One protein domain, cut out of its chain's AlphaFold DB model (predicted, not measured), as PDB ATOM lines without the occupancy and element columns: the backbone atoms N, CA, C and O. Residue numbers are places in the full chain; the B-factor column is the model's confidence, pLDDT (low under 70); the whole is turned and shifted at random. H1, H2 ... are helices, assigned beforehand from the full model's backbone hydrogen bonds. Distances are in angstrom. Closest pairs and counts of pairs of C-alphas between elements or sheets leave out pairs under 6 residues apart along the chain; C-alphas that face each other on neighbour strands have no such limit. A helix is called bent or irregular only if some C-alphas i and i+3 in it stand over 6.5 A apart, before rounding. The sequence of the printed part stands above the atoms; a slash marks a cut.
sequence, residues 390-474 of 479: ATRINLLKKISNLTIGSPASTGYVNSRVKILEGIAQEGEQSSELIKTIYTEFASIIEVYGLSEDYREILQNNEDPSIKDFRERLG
ATOM      1  N   ALA A 390      26.106  34.418 -39.030       74.12
ATOM      2  CA  ALA A 390      27.422  35.060 -39.047       74.12
ATOM      3  C   ALA A 390      27.600  35.969 -40.278       74.12
ATOM      4  O   ALA A 390      28.165  37.060 -40.175       74.12
ATOM      5  N   THR A 391      27.059  35.559 -41.429       81.25
ATOM      6  CA  THR A 391      27.062  36.348 -42.669       81.25
ATOM      7  C   THR A 391      26.253  37.631 -42.498       81.25
ATOM      8  O   THR A 391      26.710  38.703 -42.891       81.25
ATOM      9  N   ARG A 392      25.103  37.558 -41.816       85.50
ATOM     10  CA  ARG A 392      24.234  38.715 -41.556       85.50
ATOM     11  C   ARG A 392      24.935  39.836 -40.784       85.50
ATOM     12  O   ARG A 392      24.835  40.998 -41.172       85.50
ATOM     13  N   ILE A 393      25.657  39.510 -39.707       86.56
ATOM     14  CA  ILE A 393      26.375  40.507 -38.888       86.56
ATOM     15  C   ILE A 393      27.486  41.181 -39.707       86.56
ATOM     16  O   ILE A 393      27.649  42.403 -39.652       86.56
ATOM     17  N   ASN A 394      28.225  40.398 -40.497       88.25
ATOM     18  CA  ASN A 394      29.288  40.917 -41.356       88.25
ATOM     19  C   ASN A 394      28.742  41.833 -42.459       88.25
ATOM     20  O   ASN A 394      29.288  42.919 -42.669       88.25
ATOM     21  N   LEU A 395      27.646  41.438 -43.116       89.94
ATOM     22  CA  LEU A 395      26.952  42.262 -44.108       89.94
ATOM     23  C   LEU A 395      26.439  43.560 -43.485       89.94
ATOM     24  O   LEU A 395      26.700  44.631 -44.023       89.94
ATOM     25  N   LEU A 396      25.791  43.490 -42.318       91.44
ATOM     26  CA  LEU A 396      25.306  44.675 -41.612       91.44
ATOM     27  C   LEU A 396      26.436  45.664 -41.338       91.44
ATOM     28  O   LEU A 396      26.286  46.849 -41.626       91.44
ATOM     29  N   LYS A 397      27.577  45.188 -40.832       90.12
ATOM     30  CA  LYS A 397      28.742  46.036 -40.569       90.12
ATOM     31  C   LYS A 397      29.282  46.671 -41.852       90.12
ATOM     32  O   LYS A 397      29.537  47.872 -41.864       90.12
ATOM     33  N   LYS A 398      29.436  45.894 -42.930       91.06
ATOM     34  CA  LYS A 398      29.974  46.399 -44.203       91.06
ATOM     35  C   LYS A 398      29.040  47.397 -44.885       91.06
ATOM     36  O   LYS A 398      29.503  48.459 -45.283       91.06
ATOM     37  N   ILE A 399      27.743  47.099 -44.972       93.00
ATOM     38  CA  ILE A 399      26.759  48.007 -45.578       93.00
ATOM     39  C   ILE A 399      26.608  49.264 -44.724       93.00
ATOM     40  O   ILE A 399      26.584  50.356 -45.275       93.00
ATOM     41  N   SER A 400      26.581  49.137 -43.392       91.94
ATOM     42  CA  SER A 400      26.548  50.311 -42.510       91.94
ATOM     43  C   SER A 400      27.762  51.199 -42.747       91.94
ATOM     44  O   SER A 400      27.584  52.387 -42.954       91.94
ATOM     45  N   ASN A 401      28.972  50.625 -42.785       90.25
ATOM     46  CA  ASN A 401      30.205  51.364 -43.067       90.25
ATOM     47  C   ASN A 401      30.193  52.034 -44.447       90.25
ATOM     48  O   ASN A 401      30.691  53.148 -44.579       90.25
ATOM     49  N   LEU A 402      29.634  51.362 -45.457       91.75
ATOM     50  CA  LEU A 402      29.486  51.901 -46.805       91.75
ATOM     51  C   LEU A 402      28.545  53.114 -46.820       91.75
ATOM     52  O   LEU A 402      28.828  54.078 -47.519       91.75
ATOM     53  N   THR A 403      27.454  53.096 -46.053       91.81
ATOM     54  CA  THR A 403      26.389  54.112 -46.118       91.81
ATOM     55  C   THR A 403      26.519  55.253 -45.103       91.81
ATOM     56  O   THR A 403      25.707  56.181 -45.146       91.81
ATOM     57  N   ILE A 404      27.513  55.242 -44.203       89.88
ATOM     58  CA  ILE A 404      27.709  56.314 -43.204       89.88
ATOM     59  C   ILE A 404      27.858  57.669 -43.899       89.88
ATOM     60  O   ILE A 404      28.745  57.837 -44.722       89.88
ATOM     61  N   GLY A 405      27.017  58.644 -43.544       84.94
ATOM     62  CA  GLY A 405      27.053  59.999 -44.117       84.94
ATOM     63  C   GLY A 405      26.388  60.128 -45.493       84.94
ATOM     64  O   GLY A 405      26.233  61.238 -45.997       84.94
ATOM     65  N   SER A 406      25.945  59.015 -46.080       90.31
ATOM     66  CA  SER A 406      25.227  58.976 -47.356       90.31
ATOM     67  C   SER A 406      23.732  59.330 -47.196       90.31
ATOM     68  O   SER A 406      23.218  59.391 -46.075       90.31
ATOM     69  N   PRO A 407      22.975  59.526 -48.297       88.00
ATOM     70  CA  PRO A 407      21.523  59.714 -48.235       88.00
ATOM     71  C   PRO A 407      20.732  58.446 -47.855       88.00
ATOM     72  O   PRO A 407      19.518  58.545 -47.664       88.00
ATOM     73  N   ALA A 408      21.369  57.274 -47.746       90.56
ATOM     74  CA  ALA A 408      20.686  56.033 -47.387       90.56
ATOM     75  C   ALA A 408      20.251  56.011 -45.912       90.56
ATOM     76  O   ALA A 408      20.989  56.389 -45.004       90.56
ATOM     77  N   SER A 409      19.035  55.522 -45.669       91.00
ATOM     78  CA  SER A 409      18.477  55.381 -44.324       91.00
ATOM     79  C   SER A 409      18.926  54.082 -43.641       91.00
ATOM     80  O   SER A 409      19.373  53.127 -44.276       91.00
ATOM     81  N   THR A 410      18.726  53.982 -42.328       90.00
ATOM     82  CA  THR A 410      18.886  52.710 -41.600       90.00
ATOM     83  C   THR A 410      17.940  51.623 -42.121       90.00
ATOM     84  O   THR A 410      18.296  50.445 -42.141       90.00
ATOM     85  N   GLY A 411      16.753  52.012 -42.598       91.69
ATOM     86  CA  GLY A 411      15.811  51.116 -43.265       91.69
ATOM     87  C   GLY A 411      16.387  50.516 -44.550       91.69
ATOM     88  O   GLY A 411      16.266  49.310 -44.747       91.69
ATOM     89  N   TYR A 412      17.081  51.322 -45.364       95.00
ATOM     90  CA  TYR A 412      17.805  50.852 -46.551       95.00
ATOM     91  C   TYR A 412      18.845  49.788 -46.185       95.00
ATOM     92  O   TYR A 412      18.855  48.704 -46.766       95.00
ATOM     93  N   VAL A 413      19.681  50.059 -45.176       94.69
ATOM     94  CA  VAL A 413      20.713  49.110 -44.725       94.69
ATOM     95  C   VAL A 413      20.083  47.772 -44.340       94.69
ATOM     96  O   VAL A 413      20.511  46.726 -44.822       94.69
ATOM     97  N   ASN A 414      19.031  47.793 -43.522       92.38
ATOM     98  CA  ASN A 414      18.377  46.574 -43.051       92.38
ATOM     99  C   ASN A 414      17.749  45.753 -44.184       92.38
ATOM    100  O   ASN A 414      17.872  44.525 -44.180       92.38
ATOM    101  N   SER A 415      17.094  46.397 -45.153       92.69
ATOM    102  CA  SER A 415      16.517  45.670 -46.286       92.69
ATOM    103  C   SER A 415      17.594  45.096 -47.204       92.69
ATOM    104  O   SER A 415      17.448  43.954 -47.629       92.69
ATOM    105  N   ARG A 416      18.723  45.786 -47.428       94.38
ATOM    106  CA  ARG A 416      19.816  45.247 -48.268       94.38
ATOM    107  C   ARG A 416      20.559  44.115 -47.578       94.38
ATOM    108  O   ARG A 416      20.908  43.146 -48.239       94.38
ATOM    109  N   VAL A 417      20.727  44.166 -46.252       92.44
ATOM    110  CA  VAL A 417      21.234  43.011 -45.490       92.44
ATOM    111  C   VAL A 417      20.335  41.795 -45.702       92.44
ATOM    112  O   VAL A 417      20.853  40.717 -45.967       92.44
ATOM    113  N   LYS A 418      19.005  41.963 -45.630       89.25
ATOM    114  CA  LYS A 418      18.049  40.867 -45.855       89.25
ATOM    115  C   LYS A 418      18.155  40.300 -47.277       89.25
ATOM    116  O   LYS A 418      18.148  39.086 -47.433       89.25
ATOM    117  N   ILE A 419      18.289  41.166 -48.283       90.94
ATOM    118  CA  ILE A 419      18.446  40.756 -49.687       90.94
ATOM    119  C   ILE A 419      19.731  39.958 -49.893       90.94
ATOM    120  O   ILE A 419      19.696  38.870 -50.455       90.94
ATOM    121  N   LEU A 420      20.862  40.490 -49.423       90.69
ATOM    122  CA  LEU A 420      22.168  39.859 -49.608       90.69
ATOM    123  C   LEU A 420      22.306  38.569 -48.796       90.69
ATOM    124  O   LEU A 420      22.930  37.620 -49.258       90.69
ATOM    125  N   GLU A 421      21.689  38.497 -47.615       86.62
ATOM    126  CA  GLU A 421      21.554  37.246 -46.861       86.62
ATOM    127  C   GLU A 421      20.733  36.207 -47.640       86.62
ATOM    128  O   GLU A 421      21.047  35.023 -47.585       86.62
ATOM    129  N   GLY A 422      19.732  36.652 -48.406       79.75
ATOM    130  CA  GLY A 422      18.884  35.809 -49.248       79.75
ATOM    131  C   GLY A 422      19.622  35.066 -50.368       79.75
ATOM    132  O   GLY A 422      19.152  34.030 -50.830       79.75
ATOM    133  N   ILE A 423      20.774  35.585 -50.801       83.81
ATOM    134  CA  ILE A 423      21.537  35.066 -51.947       83.81
ATOM    135  C   ILE A 423      22.937  34.559 -51.591       83.81
ATOM    136  O   ILE A 423      23.648  34.087 -52.474       83.81
ATOM    137  N   ALA A 424      23.343  34.661 -50.325       83.19
ATOM    138  CA  ALA A 424      24.682  34.287 -49.897       83.19
ATOM    139  C   ALA A 424      24.925  32.779 -50.063       83.19
ATOM    140  O   ALA A 424      24.203  31.958 -49.493       83.19
ATOM    141  N   GLN A 425      25.972  32.412 -50.806       74.69
ATOM    142  CA  GLN A 425      26.400  31.018 -50.949       74.69
ATOM    143  C   GLN A 425      27.473  30.642 -49.912       74.69
ATOM    144  O   GLN A 425      28.191  31.498 -49.384       74.69
ATOM    145  N   GLU A 426      27.603  29.348 -49.596       66.75
ATOM    146  CA  GLU A 426      28.653  28.872 -48.688       66.75
ATOM    147  C   GLU A 426      30.050  29.214 -49.228       66.75
ATOM    148  O   GLU A 426      30.410  28.861 -50.347       66.75
ATOM    149  N   GLY A 427      30.853  29.904 -48.411       64.38
ATOM    150  CA  GLY A 427      32.216  30.312 -48.768       64.38
ATOM    151  C   GLY A 427      32.318  31.615 -49.568       64.38
ATOM    152  O   GLY A 427      33.434  32.092 -49.788       64.38
ATOM    153  N   GLU A 428      31.197  32.230 -49.955       75.06
ATOM    154  CA  GLU A 428      31.205  33.517 -50.649       75.06
ATOM    155  C   GLU A 428      31.625  34.653 -49.703       75.06
ATOM    156  O   GLU A 428      31.144  34.784 -48.571       75.06
ATOM    157  N   GLN A 429      32.562  35.491 -50.151       80.19
ATOM    158  CA  GLN A 429      33.054  36.592 -49.329       80.19
ATOM    159  C   GLN A 429      32.028  37.727 -49.279       80.19
ATOM    160  O   GLN A 429      31.556  38.206 -50.309       80.19
ATOM    161  N   SER A 430      31.751  38.255 -48.081       81.25
ATOM    162  CA  SER A 430      30.839  39.399 -47.908       81.25
ATOM    163  C   SER A 430      31.271  40.656 -48.682       81.25
ATOM    164  O   SER A 430      30.456  41.545 -48.906       81.25
ATOM    165  N   SER A 431      32.550  40.756 -49.065       81.12
ATOM    166  CA  SER A 431      33.088  41.818 -49.926       81.12
ATOM    167  C   SER A 431      32.692  41.693 -51.394       81.12
ATOM    168  O   SER A 431      32.667  42.711 -52.072       81.12
ATOM    169  N   GLU A 432      32.392  40.489 -51.881       84.81
ATOM    170  CA  GLU A 432      31.857  40.279 -53.230       84.81
ATOM    171  C   GLU A 432      30.337  40.456 -53.233       84.81
ATOM    172  O   GLU A 432      29.805  41.161 -54.085       84.81
ATOM    173  N   LEU A 433      29.644  39.942 -52.210       88.00
ATOM    174  CA  LEU A 433      28.191  40.107 -52.059       88.00
ATOM    175  C   LEU A 433      27.752  41.574 -51.999       88.00
ATOM    176  O   LEU A 433      26.719  41.939 -52.550       88.00
ATOM    177  N   ILE A 434      28.525  42.443 -51.341       91.19
ATOM    178  CA  ILE A 434      28.160  43.862 -51.244       91.19
ATOM    179  C   ILE A 434      28.208  44.580 -52.601       91.19
ATOM    180  O   ILE A 434      27.482  45.552 -52.786       91.19
ATOM    181  N   LYS A 435      28.987  44.090 -53.575       90.94
ATOM    182  CA  LYS A 435      29.048  44.698 -54.913       90.94
ATOM    183  C   LYS A 435      27.704  44.643 -55.631       90.94
ATOM    184  O   LYS A 435      27.369  45.555 -56.373       90.94
ATOM    185  N   THR A 436      26.871  43.648 -55.321       91.56
ATOM    186  CA  THR A 436      25.512  43.523 -55.863       91.56
ATOM    187  C   THR A 436      24.658  44.776 -55.633       91.56
ATOM    188  O   THR A 436      23.811  45.082 -56.459       91.56
ATOM    189  N   ILE A 437      24.884  45.550 -54.564       94.25
ATOM    190  CA  ILE A 437      24.111  46.780 -54.307       94.25
ATOM    191  C   ILE A 437      24.781  48.053 -54.846       94.25
ATOM    192  O   ILE A 437      24.221  49.135 -54.698       94.25
ATOM    193  N   TYR A 438      25.966  47.972 -55.463       92.69
ATOM    194  CA  TYR A 438      26.727  49.163 -55.866       92.69
ATOM    195  C   TYR A 438      26.023  49.957 -56.958       92.69
ATOM    196  O   TYR A 438      25.904  51.175 -56.839       92.69
ATOM    197  N   THR A 439      25.515  49.281 -57.988       90.50
ATOM    198  CA  THR A 439      24.790  49.922 -59.095       90.50
ATOM    199  C   THR A 439      23.546  50.672 -58.612       90.50
ATOM    200  O   THR A 439      23.305  51.816 -59.012       90.50
ATOM    201  N   GLU A 440      22.781  50.065 -57.701       94.00
ATOM    202  CA  GLU A 440      21.656  50.730 -57.045       94.00
ATOM    203  C   GLU A 440      22.142  51.927 -56.223       94.00
ATOM    204  O   GLU A 440      21.635  53.041 -56.359       94.00
ATOM    205  N   PHE A 441      23.104  51.705 -55.331       94.38
ATOM    206  CA  PHE A 441      23.476  52.705 -54.344       94.38
ATOM    207  C   PHE A 441      24.139  53.928 -54.989       94.38
ATOM    208  O   PHE A 441      23.839  55.062 -54.616       94.38
ATOM    209  N   ALA A 442      24.950  53.719 -56.030       92.31
ATOM    210  CA  ALA A 442      25.472  54.789 -56.873       92.31
ATOM    211  C   ALA A 442      24.345  55.598 -57.531       92.31
ATOM    212  O   ALA A 442      24.407  56.825 -57.575       92.31
ATOM    213  N   SER A 443      23.277  54.930 -57.977       91.69
ATOM    214  CA  SER A 443      22.104  55.600 -58.543       91.69
ATOM    215  C   SER A 443      21.350  56.439 -57.508       91.69
ATOM    216  O   SER A 443      20.939  57.555 -57.811       91.69
ATOM    217  N   ILE A 444      21.229  55.967 -56.261       93.56
ATOM    218  CA  ILE A 444      20.650  56.764 -55.167       93.56
ATOM    219  C   ILE A 444      21.505  58.012 -54.907       93.56
ATOM    220  O   ILE A 444      20.969  59.111 -54.774       93.56
ATOM    221  N   ILE A 445      22.831  57.874 -54.855       92.88
ATOM    222  CA  ILE A 445      23.736  59.017 -54.663       92.88
ATOM    223  C   ILE A 445      23.606  60.021 -55.811       92.88
ATOM    224  O   ILE A 445      23.606  61.220 -55.561       92.88
ATOM    225  N   GLU A 446      23.450  59.564 -57.050       90.62
ATOM    226  CA  GLU A 446      23.262  60.449 -58.203       90.62
ATOM    227  C   GLU A 446      21.969  61.270 -58.119       90.62
ATOM    228  O   GLU A 446      21.987  62.470 -58.399       90.62
ATOM    229  N   VAL A 447      20.868  60.667 -57.656       90.44
ATOM    230  CA  VAL A 447      19.583  61.366 -57.479       90.44
ATOM    231  C   VAL A 447      19.704  62.516 -56.473       90.44
ATOM    232  O   VAL A 447      19.244  63.625 -56.755       90.44
ATOM    233  N   TYR A 448      20.320  62.273 -55.309       88.81
ATOM    234  CA  TYR A 448      20.400  63.264 -54.218       88.81
ATOM    235  C   TYR A 448      21.669  64.123 -54.228       88.81
ATOM    236  O   TYR A 448      21.737  65.111 -53.494       88.81
ATOM    237  N   GLY A 449      22.656  63.759 -55.040       88.12
ATOM    238  CA  GLY A 449      23.995  64.328 -55.026       88.12
ATOM    239  C   GLY A 449      24.914  63.696 -53.973       88.12
ATOM    240  O   GLY A 449      24.497  63.278 -52.890       88.12
ATOM    241  N   LEU A 450      26.208  63.670 -54.297       89.94
ATOM    242  CA  LEU A 450      27.278  63.287 -53.378       89.94
ATOM    243  C   LEU A 450      27.617  64.474 -52.465       89.94
ATOM    244  O   LEU A 450      28.119  65.488 -52.944       89.94
ATOM    245  N   SER A 451      27.345  64.354 -51.161       90.00
ATOM    246  CA  SER A 451      27.730  65.372 -50.174       90.00
ATOM    247  C   SER A 451      29.243  65.384 -49.943       90.00
ATOM    248  O   SER A 451      29.899  64.344 -50.026       90.00
ATOM    249  N   GLU A 452      29.795  66.553 -49.608       88.81
ATOM    250  CA  GLU A 452      31.222  66.694 -49.287       88.81
ATOM    251  C   GLU A 452      31.618  65.865 -48.057       88.81
ATOM    252  O   GLU A 452      32.620  65.157 -48.100       88.81
ATOM    253  N   ASP A 453      30.776  65.834 -47.017       88.50
ATOM    254  CA  ASP A 453      31.001  64.995 -45.830       88.50
ATOM    255  C   ASP A 453      31.131  63.511 -46.205       88.50
ATOM    256  O   ASP A 453      32.011  62.798 -45.722       88.50
ATOM    257  N   TYR A 454      30.265  63.026 -47.099       92.38
ATOM    258  CA  TYR A 454      30.312  61.633 -47.526       92.38
ATOM    259  C   TYR A 454      31.499  61.357 -48.451       92.38
ATOM    260  O   TYR A 454      32.134  60.307 -48.345       92.38
ATOM    261  N   ARG A 455      31.856  62.317 -49.312       90.12
ATOM    262  CA  ARG A 455      33.068  62.261 -50.135       90.12
ATOM    263  C   ARG A 455      34.317  62.101 -49.261       90.12
ATOM    264  O   ARG A 455      35.134  61.228 -49.550       90.12
ATOM    265  N   GLU A 456      34.442  62.881 -48.191       89.12
ATOM    266  CA  GLU A 456      35.562  62.793 -47.246       89.12
ATOM    267  C   GLU A 456      35.591  61.434 -46.525       89.12
ATOM    268  O   GLU A 456      36.646  60.796 -46.437       89.12
ATOM    269  N   ILE A 457      34.432  60.932 -46.079       89.25
ATOM    270  CA  ILE A 457      34.315  59.594 -45.474       89.25
ATOM    271  C   ILE A 457      34.812  58.512 -46.442       89.25
ATOM    272  O   ILE A 457      35.592  57.649 -46.038       89.25
ATOM    273  N   LEU A 458      34.407  58.559 -47.716       89.69
ATOM    274  CA  LEU A 458      34.848  57.603 -48.737       89.69
ATOM    275  C   LEU A 458      36.358  57.697 -49.011       89.69
ATOM    276  O   LEU A 458      37.016  56.672 -49.198       89.69
ATOM    277  N   GLN A 459      36.927  58.905 -49.031       88.44
ATOM    278  CA  GLN A 459      38.364  59.114 -49.255       88.44
ATOM    279  C   GLN A 459      39.221  58.547 -48.119       88.44
ATOM    280  O   GLN A 459      40.252  57.924 -48.390       88.44
ATOM    281  N   ASN A 460      38.768  58.718 -46.876       87.00
ATOM    282  CA  ASN A 460      39.484  58.308 -45.668       87.00
ATOM    283  C   ASN A 460      39.262  56.833 -45.285       87.00
ATOM    284  O   ASN A 460      39.907  56.332 -44.361       87.00
ATOM    285  N   ASN A 461      38.356  56.121 -45.964       84.56
ATOM    286  CA  ASN A 461      38.063  54.727 -45.654       84.56
ATOM    287  C   ASN A 461      39.054  53.760 -46.321       84.56
ATOM    288  O   ASN A 461      39.263  53.777 -47.536       84.56
ATOM    289  N   GLU A 462      39.641  52.870 -45.518       84.88
ATOM    290  CA  GLU A 462      40.627  51.892 -45.982       84.88
ATOM    291  C   GLU A 462      40.028  50.502 -46.308       84.88
ATOM    292  O   GLU A 462      40.760  49.650 -46.822       84.88
ATOM    293  N   ASP A 463      38.723  50.261 -46.078       83.75
ATOM    294  CA  ASP A 463      38.051  48.995 -46.437       83.75
ATOM    295  C   ASP A 463      38.107  48.774 -47.966       83.75
ATOM    296  O   ASP A 463      37.642  49.633 -48.724       83.75
ATOM    297  N   PRO A 464      38.638  47.632 -48.451       83.50
ATOM    298  CA  PRO A 464      38.720  47.323 -49.880       83.50
ATOM    299  C   PRO A 464      37.387  47.421 -50.629       83.50
ATOM    300  O   PRO A 464      37.365  47.884 -51.766       83.50
ATOM    301  N   SER A 465      36.275  47.035 -49.994       79.88
ATOM    302  CA  SER A 465      34.941  47.143 -50.596       79.88
ATOM    303  C   SER A 465      34.589  48.609 -50.876       79.88
ATOM    304  O   SER A 465      34.089  48.942 -51.947       79.88
ATOM    305  N   ILE A 466      34.913  49.508 -49.945       86.06
ATOM    306  CA  ILE A 466      34.606  50.937 -50.065       86.06
ATOM    307  C   ILE A 466      35.537  51.615 -51.075       86.06
ATOM    308  O   ILE A 466      35.100  52.515 -51.787       86.06
ATOM    309  N   LYS A 467      36.788  51.151 -51.204       86.06
ATOM    310  CA  LYS A 467      37.716  51.625 -52.245       86.06
ATOM    311  C   LYS A 467      37.184  51.372 -53.657       86.06
ATOM    312  O   LYS A 467      37.155  52.312 -54.441       86.06
ATOM    313  N   ASP A 468      36.716  50.153 -53.935       84.88
ATOM    314  CA  ASP A 468      36.094  49.802 -55.224       84.88
ATOM    315  C   ASP A 468      34.871  50.695 -55.502       84.88
ATOM    316  O   ASP A 468      34.768  51.337 -56.545       84.88
ATOM    317  N   PHE A 469      33.984  50.857 -54.514       89.81
ATOM    318  CA  PHE A 469      32.818  51.730 -54.665       89.81
ATOM    319  C   PHE A 469      33.188  53.204 -54.912       89.81
ATOM    320  O   PHE A 469      32.586  53.873 -55.751       89.81
ATOM    321  N   ARG A 470      34.204  53.716 -54.210       88.75
ATOM    322  CA  ARG A 470      34.708  55.085 -54.368       88.75
ATOM    323  C   ARG A 470      35.214  55.346 -55.790       88.75
ATOM    324  O   ARG A 470      34.934  56.408 -56.347       88.75
ATOM    325  N   GLU A 471      35.955  54.400 -56.364       85.00
ATOM    326  CA  GLU A 471      36.478  54.502 -57.732       85.00
ATOM    327  C   GLU A 471      35.343  54.594 -58.757       85.00
ATOM    328  O   GLU A 471      35.391  55.440 -59.651       85.00
ATOM    329  N   ARG A 472      34.264  53.828 -58.561       82.44
ATOM    330  CA  ARG A 472      33.060  53.877 -59.411       82.44
ATOM    331  C   ARG A 472      32.327  55.215 -59.357       82.44
ATOM    332  O   ARG A 472      31.740  55.629 -60.350       82.44
ATOM    333  N   LEU A 473      32.377  55.907 -58.220       86.00
ATOM    334  CA  LEU A 473      31.826  57.259 -58.080       86.00
ATOM    335  C   LEU A 473      32.749  58.356 -58.641       86.00
ATOM    336  O   LEU A 473      32.411  59.537 -58.555       86.00
ATOM    337  N   GLY A 474      33.923  58.007 -59.180       81.94
ATOM    338  CA  GLY A 474      34.898  58.978 -59.682       81.94
ATOM    339  C   GLY A 474      35.513  59.849 -58.580       81.94
ATOM    340  O   GLY A 474      35.956  60.969 -58.840       81.94
TER     341      GLY A 474
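This is residues 390 to 474 of the 479 residues of an uncharacterized protein of Methanofollis sp. FWC-SCC2 (UniProt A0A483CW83). Three helices, H1, H2 and H3, make an up-and-down bundle with crossed axes, each running against the one before it; H5 packs on the first half of the long, kinked H3, on the side away from H2, and H4 sits beyond the last residues of H1, at the end of the bundle where H3 also ends. The printed part has 85 residues with five named helices, in the order H1 H2 H3 H4 H5, and no named strand; its class is all helix. The whole is compact, with a radius of gyration of the C-alphas of 12.3 A. Its spans are 37 by 24 by 18 A, only just elongated.

Start at the first printed residue: H1 is residues 390 to 403, and after a short link H2 is residues 410 to 423. These two form a helical hairpin and touch, opposite ways at a steep tilt of 43 degrees; their closest C-alphas, those of Leu 396 and Val 417, are 5.9 A apart. A second short link brings you to H3, residues 430 to 448, the hub, which touches three other helices. H2 and H3 are again a helical hairpin, at a steep tilt of 39 degrees, touching through residues 416 to 420 and 433 to 437 alone; the closest C-alphas, of Leu 420 and Leu 433, are 6.5 A apart. H3 touches H1 with residues 430 to 434 alone, the same way at a shallow tilt of 30 degrees, and the C-alphas of Leu 395 and Ser 430 are closest at 6.1 A. H3 has a kink of 51 degrees near residue 437 and is irregular there: C-alphas 436 and 439 are 7.2 A apart. Further on come H4, residues 452 to 460, and H5, residues 464 to 472. H3 touches H5 with residues 431 to 438 alone, the same way at a tilt of 36 degrees, only just steep; the closest C-alphas, of Ser 431 and Ser 465, are 5.7 A apart. H4 touches H5, opposite ways at a steep tilt of 50 degrees, with the C-alphas of Leu 458 and Arg 470 closest at 6.2 A. H1 and H4 are near each other, while H2 is apart from H4 and H5. In H1, H2, H4 and H5 every O i to N i+4 pair is within hydrogen-bond range; in H3, 9 of 15 are.

Find C-alpha 390 at (27.422, 35.060, -39.047), where H1 begins; it measures 20.3 A from first to last C-alpha. H2 measures 20.6 A. H3, 26.8 A, runs from C-alpha 430 at (30.839, 39.399, -47.908). H4 measures 12.3 A and H5 12.9 A, the latter ending at C-alpha 472 at (33.060, 53.877, -59.411).

The two C-alphas farthest apart, those of Glu 426 and Glu 452, are 37.9 A apart. The printed part has no cut and no long link; the links from H3 to H4 and from H4 to H5 are tight. The mean pLDDT of the printed part is 87.7, and residues 426 to 427 are under 70.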